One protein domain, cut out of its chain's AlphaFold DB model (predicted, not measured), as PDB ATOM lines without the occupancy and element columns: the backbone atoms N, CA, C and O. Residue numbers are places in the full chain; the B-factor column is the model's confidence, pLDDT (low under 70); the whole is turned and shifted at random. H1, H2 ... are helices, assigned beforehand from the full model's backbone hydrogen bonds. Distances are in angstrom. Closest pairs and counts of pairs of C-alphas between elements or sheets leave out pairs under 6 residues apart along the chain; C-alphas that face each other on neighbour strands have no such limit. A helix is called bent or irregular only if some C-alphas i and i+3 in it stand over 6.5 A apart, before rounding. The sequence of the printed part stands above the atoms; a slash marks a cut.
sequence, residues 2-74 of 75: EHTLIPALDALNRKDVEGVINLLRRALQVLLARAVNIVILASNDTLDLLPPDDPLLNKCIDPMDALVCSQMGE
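AT A GLANCE: This is residues 2 to 74 of the 75 residues of an uncharacterized protein of Citrus sinensis (UniProt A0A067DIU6). A helical hairpin of H1 and H2 stands at one end, a looped part with the four-residue helix H3 lies beside H2, and H4 sticks out from the other end with residues 65 to 74 as a free arm. That arm makes much of the length. You are reading 73 residues with four named helices, in the order H1, H2, H3, H4, and no named strand; the class is all helix, with 43 residues in the named helices. The whole is only just loose, close to compact, with a radius of gyration of the C-alphas of 13.7 A, and it is elongated, spanning 44 by 28 by 23 A.

HOW THE PARTS SIT: Start with H1, residues 2 to 13, and go on to H2, residues 17 to 33: the two touch, and their closest C-alphas are those of Ala 11 and Val 20, 5.8 A apart. They run opposite ways at a shallow tilt of 29 degrees and form a helical hairpin. Next look at H3, residues 44 to 47, which is only just apart from H2, the closest C-alphas being 8.3 A apart. H4, residues 63 to 72, is apart from H1, H2 and H3. Between H3 and H4, look at residues 60 to 61: they pair in parallel with residues 39 to 40, a short pairing outside any named strand. In the backbone, every O i to N i+4 pair is within hydrogen-bond range in H2 and H4, and 5 of 8 are in H1; H3 is too short for such a pair, and its 1 pair of O i to N i+3 is not within range.

IN THESE COORDINATES: Find C-alpha 2 at (87.992, 78.641, -1.646); from there H1 runs 17.9 A to C-alpha 13. It is neither bent nor irregular, but only just: C-alphas 3 and 6 are 6.4 A apart. Find C-alpha 17 at (98.448, 62.539, 9.940), where H2, the longest helix, begins its 24.3 A to Ala 33. H3 goes from Asn 44 to Leu 47, 6.0 A. H4 goes 14.4 A from Pro 63 to Met 72, whose C-alpha is at (109.386, 47.140, -17.617).

THE WHOLE: The C-alphas farthest apart are those of His 3 and Glu 74, 45.3 A. Without residues 65 to 74 the body spans 28 by 24 by 20 A. The printed part has no cut; the link from H1 to H2 is tight, that from H2 to H3 short, and that from H3 to H4, residues 48 to 62, long. The mean pLDDT of the printed part is 70.4, and it is under 70 at residues 2 to 15, 44 to 48, 63 and 65 to 74 of this model.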
ATOM      1  N   GLU A   2      87.155  78.045  -2.708       46.81
ATOM      2  CA  GLU A   2      87.992  78.641  -1.646       46.81
ATOM      3  C   GLU A   2      87.810  78.035  -0.238       46.81
ATOM      4  O   GLU A   2      88.731  78.081   0.570       46.81
ATOM      5  N   HIS A   3      86.681  77.382   0.057       49.91
ATOM      6  CA  HIS A   3      86.407  76.831   1.399       49.91
ATOM      7  C   HIS A   3      87.034  75.456   1.688       49.91
ATOM      8  O   HIS A   3      86.923  74.957   2.804       49.91
ATOM      9  N   THR A   4      87.683  74.828   0.703       50.34
ATOM     10  CA  THR A   4      88.344  73.515   0.868       50.34
ATOM     11  C   THR A   4      89.868  73.636   0.874       50.34
ATOM     12  O   THR A   4      90.545  72.791   1.445       50.34
ATOM     13  N   LEU A   5      90.406  74.706   0.281       49.38
ATOM     14  CA  LEU A   5      91.849  74.890   0.104       49.38
ATOM     15  C   LEU A   5      92.548  75.337   1.395       49.38
ATOM     16  O   LEU A   5      93.591  74.796   1.742       49.38
ATOM     17  N   ILE A   6      91.950  76.272   2.138       55.44
ATOM     18  CA  ILE A   6      92.516  76.795   3.392       55.44
ATOM     19  C   ILE A   6      92.649  75.714   4.486       55.44
ATOM     20  O   ILE A   6      93.735  75.595   5.051       55.44
ATOM     21  N   PRO A   7      91.631  74.875   4.775       55.69
ATOM     22  CA  PRO A   7      91.778  73.830   5.791       55.69
ATOM     23  C   PRO A   7      92.746  72.709   5.383       55.69
ATOM     24  O   PRO A   7      93.421  72.154   6.245       55.69
ATOM     25  N   ALA A   8      92.856  72.400   4.084       53.84
ATOM     26  CA  ALA A   8      93.829  71.427   3.583       53.84
ATOM     27  C   ALA A   8      95.277  71.879   3.836       53.84
ATOM     28  O   ALA A   8      96.122  71.073   4.222       53.84
ATOM     29  N   LEU A   9      95.537  73.179   3.674       56.72
ATOM     30  CA  LEU A   9      96.854  73.766   3.905       56.72
ATOM     31  C   LEU A   9      97.193  73.884   5.404       56.72
ATOM     32  O   LEU A   9      98.340  73.663   5.784       56.72
ATOM     33  N   ASP A  10      96.209  74.182   6.264       57.62
ATOM     34  CA  ASP A  10      96.416  74.284   7.723       57.62
ATOM     35  C   ASP A  10      96.709  72.917   8.369       57.62
ATOM     36  O   ASP A  10      97.601  72.808   9.212       57.62
ATOM     37  N   ALA A  11      96.025  71.850   7.938       56.03
ATOM     38  CA  ALA A  11      96.259  70.500   8.461       56.03
ATOM     39  C   ALA A  11      97.622  69.927   8.052       56.03
ATOM     40  O   ALA A  11      98.289  69.292   8.872       56.03
ATOM     41  N   LEU A  12      98.077  70.217   6.826       56.53
ATOM     42  CA  LEU A  12      99.419  69.848   6.368       56.53
ATOM     43  C   LEU A  12     100.511  70.447   7.278       56.53
ATOM     44  O   LEU A  12     101.530  69.810   7.534       56.53
ATOM     45  N   ASN A  13     100.270  71.638   7.833       55.59
ATOM     46  CA  ASN A  13     101.223  72.355   8.681       55.59
ATOM     47  C   ASN A  13     101.293  71.818  10.129       55.59
ATOM     48  O   ASN A  13     102.257  72.079  10.847       55.59
ATOM     49  N   ARG A  14     100.291  71.048  10.583       59.94
ATOM     50  CA  ARG A  14     100.189  70.569  11.977       59.94
ATOM     51  C   ARG A  14     100.788  69.181  12.229       59.94
ATOM     52  O   ARG A  14     100.793  68.752  13.378       59.94
ATOM     53  N   LYS A  15     101.304  68.487  11.200       61.88
ATOM     54  CA  LYS A  15     101.722  67.063  11.269       61.88
ATOM     55  C   LYS A  15     100.620  66.125  11.798       61.88
ATOM     56  O   LYS A  15     100.911  65.054  12.323       61.88
ATOM     57  N   ASP A  16      99.359  66.530  11.664       70.94
ATOM     58  CA  ASP A  16      98.203  65.728  12.053       70.94
ATOM     59  C   ASP A  16      97.893  64.735  10.932       70.94
ATOM     60  O   ASP A  16      97.127  65.032  10.016       70.94
ATOM     61  N   VAL A  17      98.557  63.580  10.972       72.19
ATOM     62  CA  VAL A  17      98.448  62.539   9.940       72.19
ATOM     63  C   VAL A  17      96.983  62.144   9.715       72.19
ATOM     64  O   VAL A  17      96.534  62.116   8.575       72.19
ATOM     65  N   GLU A  18      96.208  61.952  10.784       76.56
ATOM     66  CA  GLU A  18      94.772  61.636  10.724       76.56
ATOM     67  C   GLU A  18      93.978  62.755  10.020       76.56
ATOM     68  O   GLU A  18      93.136  62.506   9.150       76.56
ATOM     69  N   GLY A  19      94.282  64.011  10.359       79.62
ATOM     70  CA  GLY A  19      93.691  65.193   9.738       79.62
ATOM     71  C   GLY A  19      93.990  65.291   8.241       79.62
ATOM     72  O   GLY A  19      93.075  65.513   7.442       79.62
ATOM     73  N   VAL A  20      95.247  65.078   7.843       78.12
ATOM     74  CA  VAL A  20      95.654  65.115   6.431       78.12
ATOM     75  C   VAL A  20      94.990  63.980   5.641       78.12
ATOM     76  O   VAL A  20      94.462  64.241   4.559       78.12
ATOM     77  N   ILE A  21      94.918  62.761   6.190       78.06
ATOM     78  CA  ILE A  21      94.234  61.620   5.556       78.06
ATOM     79  C   ILE A  21      92.757  61.938   5.314       78.06
ATOM     80  O   ILE A  21      92.252  61.766   4.202       78.06
ATOM     81  N   ASN A  22      92.057  62.460   6.323       83.69
ATOM     82  CA  ASN A  22      90.638  62.799   6.208       83.69
ATOM     83  C   ASN A  22      90.373  63.899   5.171       83.69
ATOM     84  O   ASN A  22      89.375  63.854   4.441       83.69
ATOM     85  N   LEU A  23      91.270  64.879   5.074       83.12
ATOM     86  CA  LEU A  23      91.183  65.945   4.080       83.12
ATOM     87  C   LEU A  23      91.457  65.435   2.666       83.12
ATOM     88  O   LEU A  23      90.687  65.753   1.756       83.12
ATOM     89  N   LEU A  24      92.486  64.603   2.492       82.12
ATOM     90  CA  LEU A  24      92.795  63.950   1.222       82.12
ATOM     91  C   LEU A  24      91.615  63.092   0.752       82.12
ATOM     92  O   LEU A  24      91.157  63.234  -0.383       82.12
ATOM     93  N   ARG A  25      91.039  62.289   1.655       83.50
ATOM     94  CA  ARG A  25      89.848  61.469   1.398       83.50
ATOM     95  C   ARG A  25      88.682  62.315   0.885       83.50
ATOM     96  O   ARG A  25      88.055  61.977  -0.119       83.50
ATOM     97  N   ARG A  26      88.404  63.446   1.541       84.12
ATOM     98  CA  ARG A  26      87.321  64.357   1.147       84.12
ATOM     99  C   ARG A  26      87.605  65.038  -0.196       84.12
ATOM    100  O   ARG A  26      86.690  65.163  -1.009       84.12
ATOM    101  N   ALA A  27      88.844  65.455  -0.454       84.06
ATOM    102  CA  ALA A  27      89.232  66.047  -1.733       84.06
ATOM    103  C   ALA A  27      89.041  65.057  -2.892       84.06
ATOM    104  O   ALA A  27      88.423  65.404  -3.900       84.06
ATOM    105  N   LEU A  28      89.476  63.806  -2.712       83.62
ATOM    106  CA  LEU A  28      89.279  62.728  -3.681       83.62
ATOM    107  C   LEU A  28      87.796  62.471  -3.949       83.62
ATOM    108  O   LEU A  28      87.377  62.444  -5.103       83.62
ATOM    109  N   GLN A  29      86.974  62.369  -2.903       83.50
ATOM    110  CA  GLN A  29      85.527  62.194  -3.058       83.50
ATOM    111  C   GLN A  29      84.873  63.334  -3.849       83.50
ATOM    112  O   GLN A  29      84.022  63.077  -4.700       83.50
ATOM    113  N   VAL A  30      85.282  64.585  -3.618       86.31
ATOM    114  CA  VAL A  30      84.785  65.736  -4.388       86.31
ATOM    115  C   VAL A  30      85.204  65.643  -5.856       86.31
ATOM    116  O   VAL A  30      84.390  65.929  -6.730       86.31
ATOM    117  N   LEU A  31      86.441  65.237  -6.151       83.31
ATOM    118  CA  LEU A  31      86.905  65.052  -7.530       83.31
ATOM    119  C   LEU A  31      86.124  63.935  -8.241       83.31
ATOM    120  O   LEU A  31      85.625  64.147  -9.346       83.31
ATOM    121  N   LEU A  32      85.935  62.791  -7.581       79.31
ATOM    122  CA  LEU A  32      85.171  61.660  -8.116       79.31
ATOM    123  C   LEU A  32      83.700  62.024  -8.364       79.31
ATOM    124  O   LEU A  32      83.150  61.698  -9.414       79.31
ATOM    125  N   ALA A  33      83.074  62.775  -7.451       82.25
ATOM    126  CA  ALA A  33      81.712  63.285  -7.628       82.25
ATOM    127  C   ALA A  33      81.580  64.248  -8.826       82.25
ATOM    128  O   ALA A  33      80.484  64.442  -9.347       82.25
ATOM    129  N   ARG A  34      82.691  64.835  -9.291       82.75
ATOM    130  CA  ARG A  34      82.761  65.696 -10.484       82.75
ATOM    131  C   ARG A  34      83.139  64.930 -11.757       82.75
ATOM    132  O   ARG A  34      83.566  65.553 -12.724       82.75
ATOM    133  N   ALA A  35      82.968  63.606 -11.761       81.44
ATOM    134  CA  ALA A  35      83.275  62.710 -12.878       81.44
ATOM    135  C   ALA A  35      84.760  62.691 -13.297       81.44
ATOM    136  O   ALA A  35      85.089  62.307 -14.420       81.44
ATOM    137  N   VAL A  36      85.674  63.060 -12.392       77.00
ATOM    138  CA  VAL A  36      87.105  62.795 -12.584       77.00
ATOM    139  C   VAL A  36      87.317  61.288 -12.453       77.00
ATOM    140  O   VAL A  36      87.034  60.713 -11.408       77.00
ATOM    141  N   ASN A  37      87.779  60.639 -13.519       74.75
ATOM    142  CA  ASN A  37      87.928  59.180 -13.543       74.75
ATOM    143  C   ASN A  37      89.271  58.706 -12.955       74.75
ATOM    144  O   ASN A  37      89.373  57.565 -12.512       74.75
ATOM    145  N   ILE A  38      90.286  59.577 -12.975       77.38
ATOM    146  CA  ILE A  38      91.666  59.295 -12.566       77.38
ATOM    147  C   ILE A  38      92.226  60.521 -11.838       77.38
ATOM    148  O   ILE A  38      92.139  61.635 -12.358       77.38
ATOM    149  N   VAL A  39      92.819  60.316 -10.663       81.00
ATOM    150  CA  VAL A  39      93.539  61.350  -9.908       81.00
ATOM    151  C   VAL A  39      95.022  60.995  -9.875       81.00
ATOM    152  O   VAL A  39      95.383  59.900  -9.466       81.00
ATOM    153  N   ILE A  40      95.888  61.911 -10.303       80.50
ATOM    154  CA  ILE A  40      97.342  61.708 -10.256       80.50
ATOM    155  C   ILE A  40      97.860  62.269  -8.932       80.50
ATOM    156  O   ILE A  40      97.711  63.465  -8.667       80.50
ATOM    157  N   LEU A  41      98.469  61.415  -8.113       78.19
ATOM    158  CA  LEU A  41      99.099  61.806  -6.854       78.19
ATOM    159  C   LEU A  41     100.586  62.058  -7.102       78.19
ATOM    160  O   LEU A  41     101.409  61.162  -7.004       78.19
ATOM    161  N   ALA A  42     100.942  63.292  -7.459       74.50
ATOM    162  CA  ALA A  42     102.311  63.650  -7.847       74.50
ATOM    163  C   ALA A  42     103.288  63.856  -6.668       74.50
ATOM    164  O   ALA A  42     104.346  64.457  -6.845       74.50
ATOM    165  N   SER A  43     102.930  63.408  -5.464       71.06
ATOM    166  CA  SER A  43     103.740  63.558  -4.254       71.06
ATOM    167  C   SER A  43     103.870  62.211  -3.562       71.06
ATOM    168  O   SER A  43     102.862  61.639  -3.143       71.06
ATOM    169  N   ASN A  44     105.105  61.741  -3.382       64.38
ATOM    170  CA  ASN A  44     105.384  60.440  -2.769       64.38
ATOM    171  C   ASN A  44     104.816  60.342  -1.341       64.38
ATOM    172  O   ASN A  44     104.331  59.298  -0.929       64.38
ATOM    173  N   ASP A  45     104.780  61.467  -0.624       66.12
ATOM    174  CA  ASP A  45     104.234  61.549   0.735       66.12
ATOM    175  C   ASP A  45     102.703  61.369   0.800       66.12
ATOM    176  O   ASP A  45     102.141  61.222   1.881       66.12
ATOM    177  N   THR A  46     101.998  61.432  -0.337       65.06
ATOM    178  CA  THR A  46     100.521  61.390  -0.369       65.06
ATOM    179  C   THR A  46      99.944  59.995  -0.581       65.06
ATOM    180  O   THR A  46      98.800  59.764  -0.195       65.06
ATOM    181  N   LEU A  47     100.721  59.062  -1.144       64.12
ATOM    182  CA  LEU A  47     100.313  57.661  -1.298       64.12
ATOM    183  C   LEU A  47     100.465  56.864  -0.012       64.12
ATOM    184  O   LEU A  47      99.535  56.157   0.356       64.12
ATOM    185  N   ASP A  48     101.574  57.058   0.704       67.88
ATOM    186  CA  ASP A  48     101.814  56.446   2.020       67.88
ATOM    187  C   ASP A  48     100.807  56.900   3.090       67.88
ATOM    188  O   ASP A  48     100.725  56.323   4.173       67.88
ATOM    189  N   LEU A  49     100.028  57.946   2.802       70.69
ATOM    190  CA  LEU A  49      99.034  58.468   3.725       70.69
ATOM    191  C   LEU A  49      97.717  57.685   3.692       70.69
ATOM    192  O   LEU A  49      97.042  57.582   4.711       70.69
ATOM    193  N   LEU A  50      97.312  57.145   2.543       72.19
ATOM    194  CA  LEU A  50      96.071  56.376   2.460       72.19
ATOM    195  C   LEU A  50      96.320  54.943   2.951       72.19
ATOM    196  O   LEU A  50      97.309  54.329   2.553       72.19
ATOM    197  N   PRO A  51      95.432  54.372   3.788       75.25
ATOM    198  CA  PRO A  51      95.574  52.980   4.183       75.25
ATOM    199  C   PRO A  51      95.509  52.082   2.935       75.25
ATOM    200  O   PRO A  51      94.702  52.358   2.047       75.25
ATOM    201  N   PRO A  52      96.308  51.005   2.858       73.56
ATOM    202  CA  PRO A  52      96.459  50.191   1.646       73.56
ATOM    203  C   PRO A  52      95.150  49.566   1.130       73.56
ATOM    204  O   PRO A  52      95.027  49.300  -0.061       73.56
ATOM    205  N   ASP A  53      94.152  49.384   1.998       77.50
ATOM    206  CA  ASP A  53      92.817  48.885   1.644       77.50
ATOM    207  C   ASP A  53      91.806  50.001   1.301       77.50
ATOM    208  O   ASP A  53      90.601  49.747   1.197       77.50
ATOM    209  N   ASP A  54      92.238  51.262   1.152       79.25
ATOM    210  CA  ASP A  54      91.310  52.352   0.855       79.25
ATOM    211  C   ASP A  54      90.758  52.231  -0.578       79.25
ATOM    212  O   ASP A  54      91.518  52.284  -1.548       79.25
ATOM    213  N   PRO A  55      89.428  52.151  -0.771       79.25
ATOM    214  CA  PRO A  55      88.835  52.024  -2.100       79.25
ATOM    215  C   PRO A  55      89.131  53.217  -3.021       79.25
ATOM    216  O   PRO A  55      88.991  53.089  -4.240       79.25
ATOM    217  N   LEU A  56      89.533  54.370  -2.472       78.06
ATOM    218  CA  LEU A  56      89.943  55.534  -3.257       78.06
ATOM    219  C   LEU A  56      91.301  55.341  -3.944       78.06
ATOM    220  O   LEU A  56      91.533  55.978  -4.974       78.06
ATOM    221  N   LEU A  57      92.161  54.446  -3.440       75.25
ATOM    222  CA  LEU A  57      93.455  54.139  -4.058       75.25
ATOM    223  C   LEU A  57      93.294  53.579  -5.475       75.25
ATOM    224  O   LEU A  57      94.049  53.956  -6.360       75.25
ATOM    225  N   ASN A  58      92.231  52.814  -5.749       77.81
ATOM    226  CA  ASN A  58      91.932  52.287  -7.092       77.81
ATOM    227  C   ASN A  58      91.662  53.368  -8.155       77.81
ATOM    228  O   ASN A  58      91.570  53.067  -9.345       77.81
ATOM    229  N   LYS A  59      91.441  54.618  -7.736       78.25
ATOM    230  CA  LYS A  59      91.222  55.769  -8.623       78.25
ATOM    231  C   LYS A  59      92.401  56.738  -8.633       78.25
ATOM    232  O   LYS A  59      92.356  57.733  -9.361       78.25
ATOM    233  N   CYS A  60      93.425  56.449  -7.839       78.56
ATOM    234  CA  CYS A  60      94.642  57.229  -7.749       78.56
ATOM    235  C   CYS A  60      95.749  56.529  -8.539       78.56
ATOM    236  O   CYS A  60      95.887  55.312  -8.472       78.56
ATOM    237  N   ILE A  61      96.527  57.297  -9.294       75.75
ATOM    238  CA  ILE A  61      97.721  56.804  -9.981       75.75
ATOM    239  C   ILE A  61      98.924  57.513  -9.380       75.75
ATOM    240  O   ILE A  61      98.975  58.748  -9.357       75.75
ATOM    241  N   ASP A  62      99.883  56.719  -8.918       73.62
ATOM    242  CA  ASP A  62     101.227  57.199  -8.658       73.62
ATOM    243  C   ASP A  62     101.982  57.321  -9.994       73.62
ATOM    244  O   ASP A  62     102.048  56.354 -10.762       73.62
ATOM    245  N   PRO A  63     102.536  58.497 -10.329       67.44
ATOM    246  CA  PRO A  63     103.263  58.658 -11.577       67.44
ATOM    247  C   PRO A  63     104.538  57.804 -11.635       67.44
ATOM    248  O   PRO A  63     104.915  57.410 -12.734       67.44
ATOM    249  N   MET A  64     105.194  57.485 -10.514       70.12
ATOM    250  CA  MET A  64     106.358  56.591 -10.515       70.12
ATOM    251  C   MET A  64     105.954  55.145 -10.815       70.12
ATOM    252  O   MET A  64     106.642  54.497 -11.597       70.12
ATOM    253  N   ASP A  65     104.826  54.660 -10.294       68.00
ATOM    254  CA  ASP A  65     104.279  53.334 -10.622       68.00
ATOM    255  C   ASP A  65     103.984  53.206 -12.127       68.00
ATOM    256  O   ASP A  65     104.399  52.247 -12.785       68.00
ATOM    257  N   ALA A  66     103.390  54.247 -12.720       68.38
ATOM    258  CA  ALA A  66     103.157  54.313 -14.162       68.38
ATOM    259  C   ALA A  66     104.466  54.327 -14.982       68.38
ATOM    260  O   ALA A  66     104.540  53.719 -16.057       68.38
ATOM    261  N   LEU A  67     105.507  55.007 -14.490       66.56
ATOM    262  CA  LEU A  67     106.818  55.076 -15.144       66.56
ATOM    263  C   LEU A  67     107.599  53.760 -15.029       66.56
ATOM    264  O   LEU A  67     108.200  53.336 -16.016       66.56
ATOM    265  N   VAL A  68     107.561  53.086 -13.876       68.69
ATOM    266  CA  VAL A  68     108.179  51.763 -13.681       68.69
ATOM    267  C   VAL A  68     107.494  50.724 -14.567       68.69
ATOM    268  O   VAL A  68     108.181  49.988 -15.273       68.69
ATOM    269  N   CYS A  69     106.156  50.712 -14.619       59.34
ATOM    270  CA  CYS A  69     105.418  49.848 -15.546       59.34
ATOM    271  C   CYS A  69     105.797  50.099 -17.014       59.34
ATOM    272  O   CYS A  69     105.927  49.146 -17.780       59.34
ATOM    273  N   SER A  70     106.003  51.360 -17.408       58.50
ATOM    274  CA  SER A  70     106.390  51.699 -18.786       58.50
ATOM    275  C   SER A  70     107.811  51.236 -19.122       58.50
ATOM    276  O   SER A  70     108.045  50.757 -20.225       58.50
ATOM    277  N   GLN A  71     108.746  51.317 -18.171       56.62
ATOM    278  CA  GLN A  71     110.125  50.856 -18.366       56.62
ATOM    279  C   GLN A  71     110.251  49.325 -18.357       56.62
ATOM    280  O   GLN A  71     111.129  48.782 -19.020       56.62
ATOM    281  N   MET A  72     109.365  48.609 -17.655       54.88
ATOM    282  CA  MET A  72     109.386  47.140 -17.617       54.88
ATOM    283  C   MET A  72     108.877  46.479 -18.912       54.88
ATOM    284  O   MET A  72     109.090  45.285 -19.101       54.88
ATOM    285  N   GLY A  73     108.205  47.228 -19.793       56.38
ATOM    286  CA  GLY A  73     107.751  46.753 -21.107       56.38
ATOM    287  C   GLY A  73     108.805  46.839 -22.219       56.38
ATOM    288  O   GLY A  73     108.531  46.399 -23.334       56.38
ATOM    289  N   GLU A  74     109.983  47.405 -21.935       50.19
ATOM    290  CA  GLU A  74     111.088  47.584 -22.896       50.19
ATOM    291  C   GLU A  74     112.271  46.611 -22.684       50.19
ATOM    292  O   GLU A  74     113.321  46.797 -23.303       50.19
TER     293      GLU A  74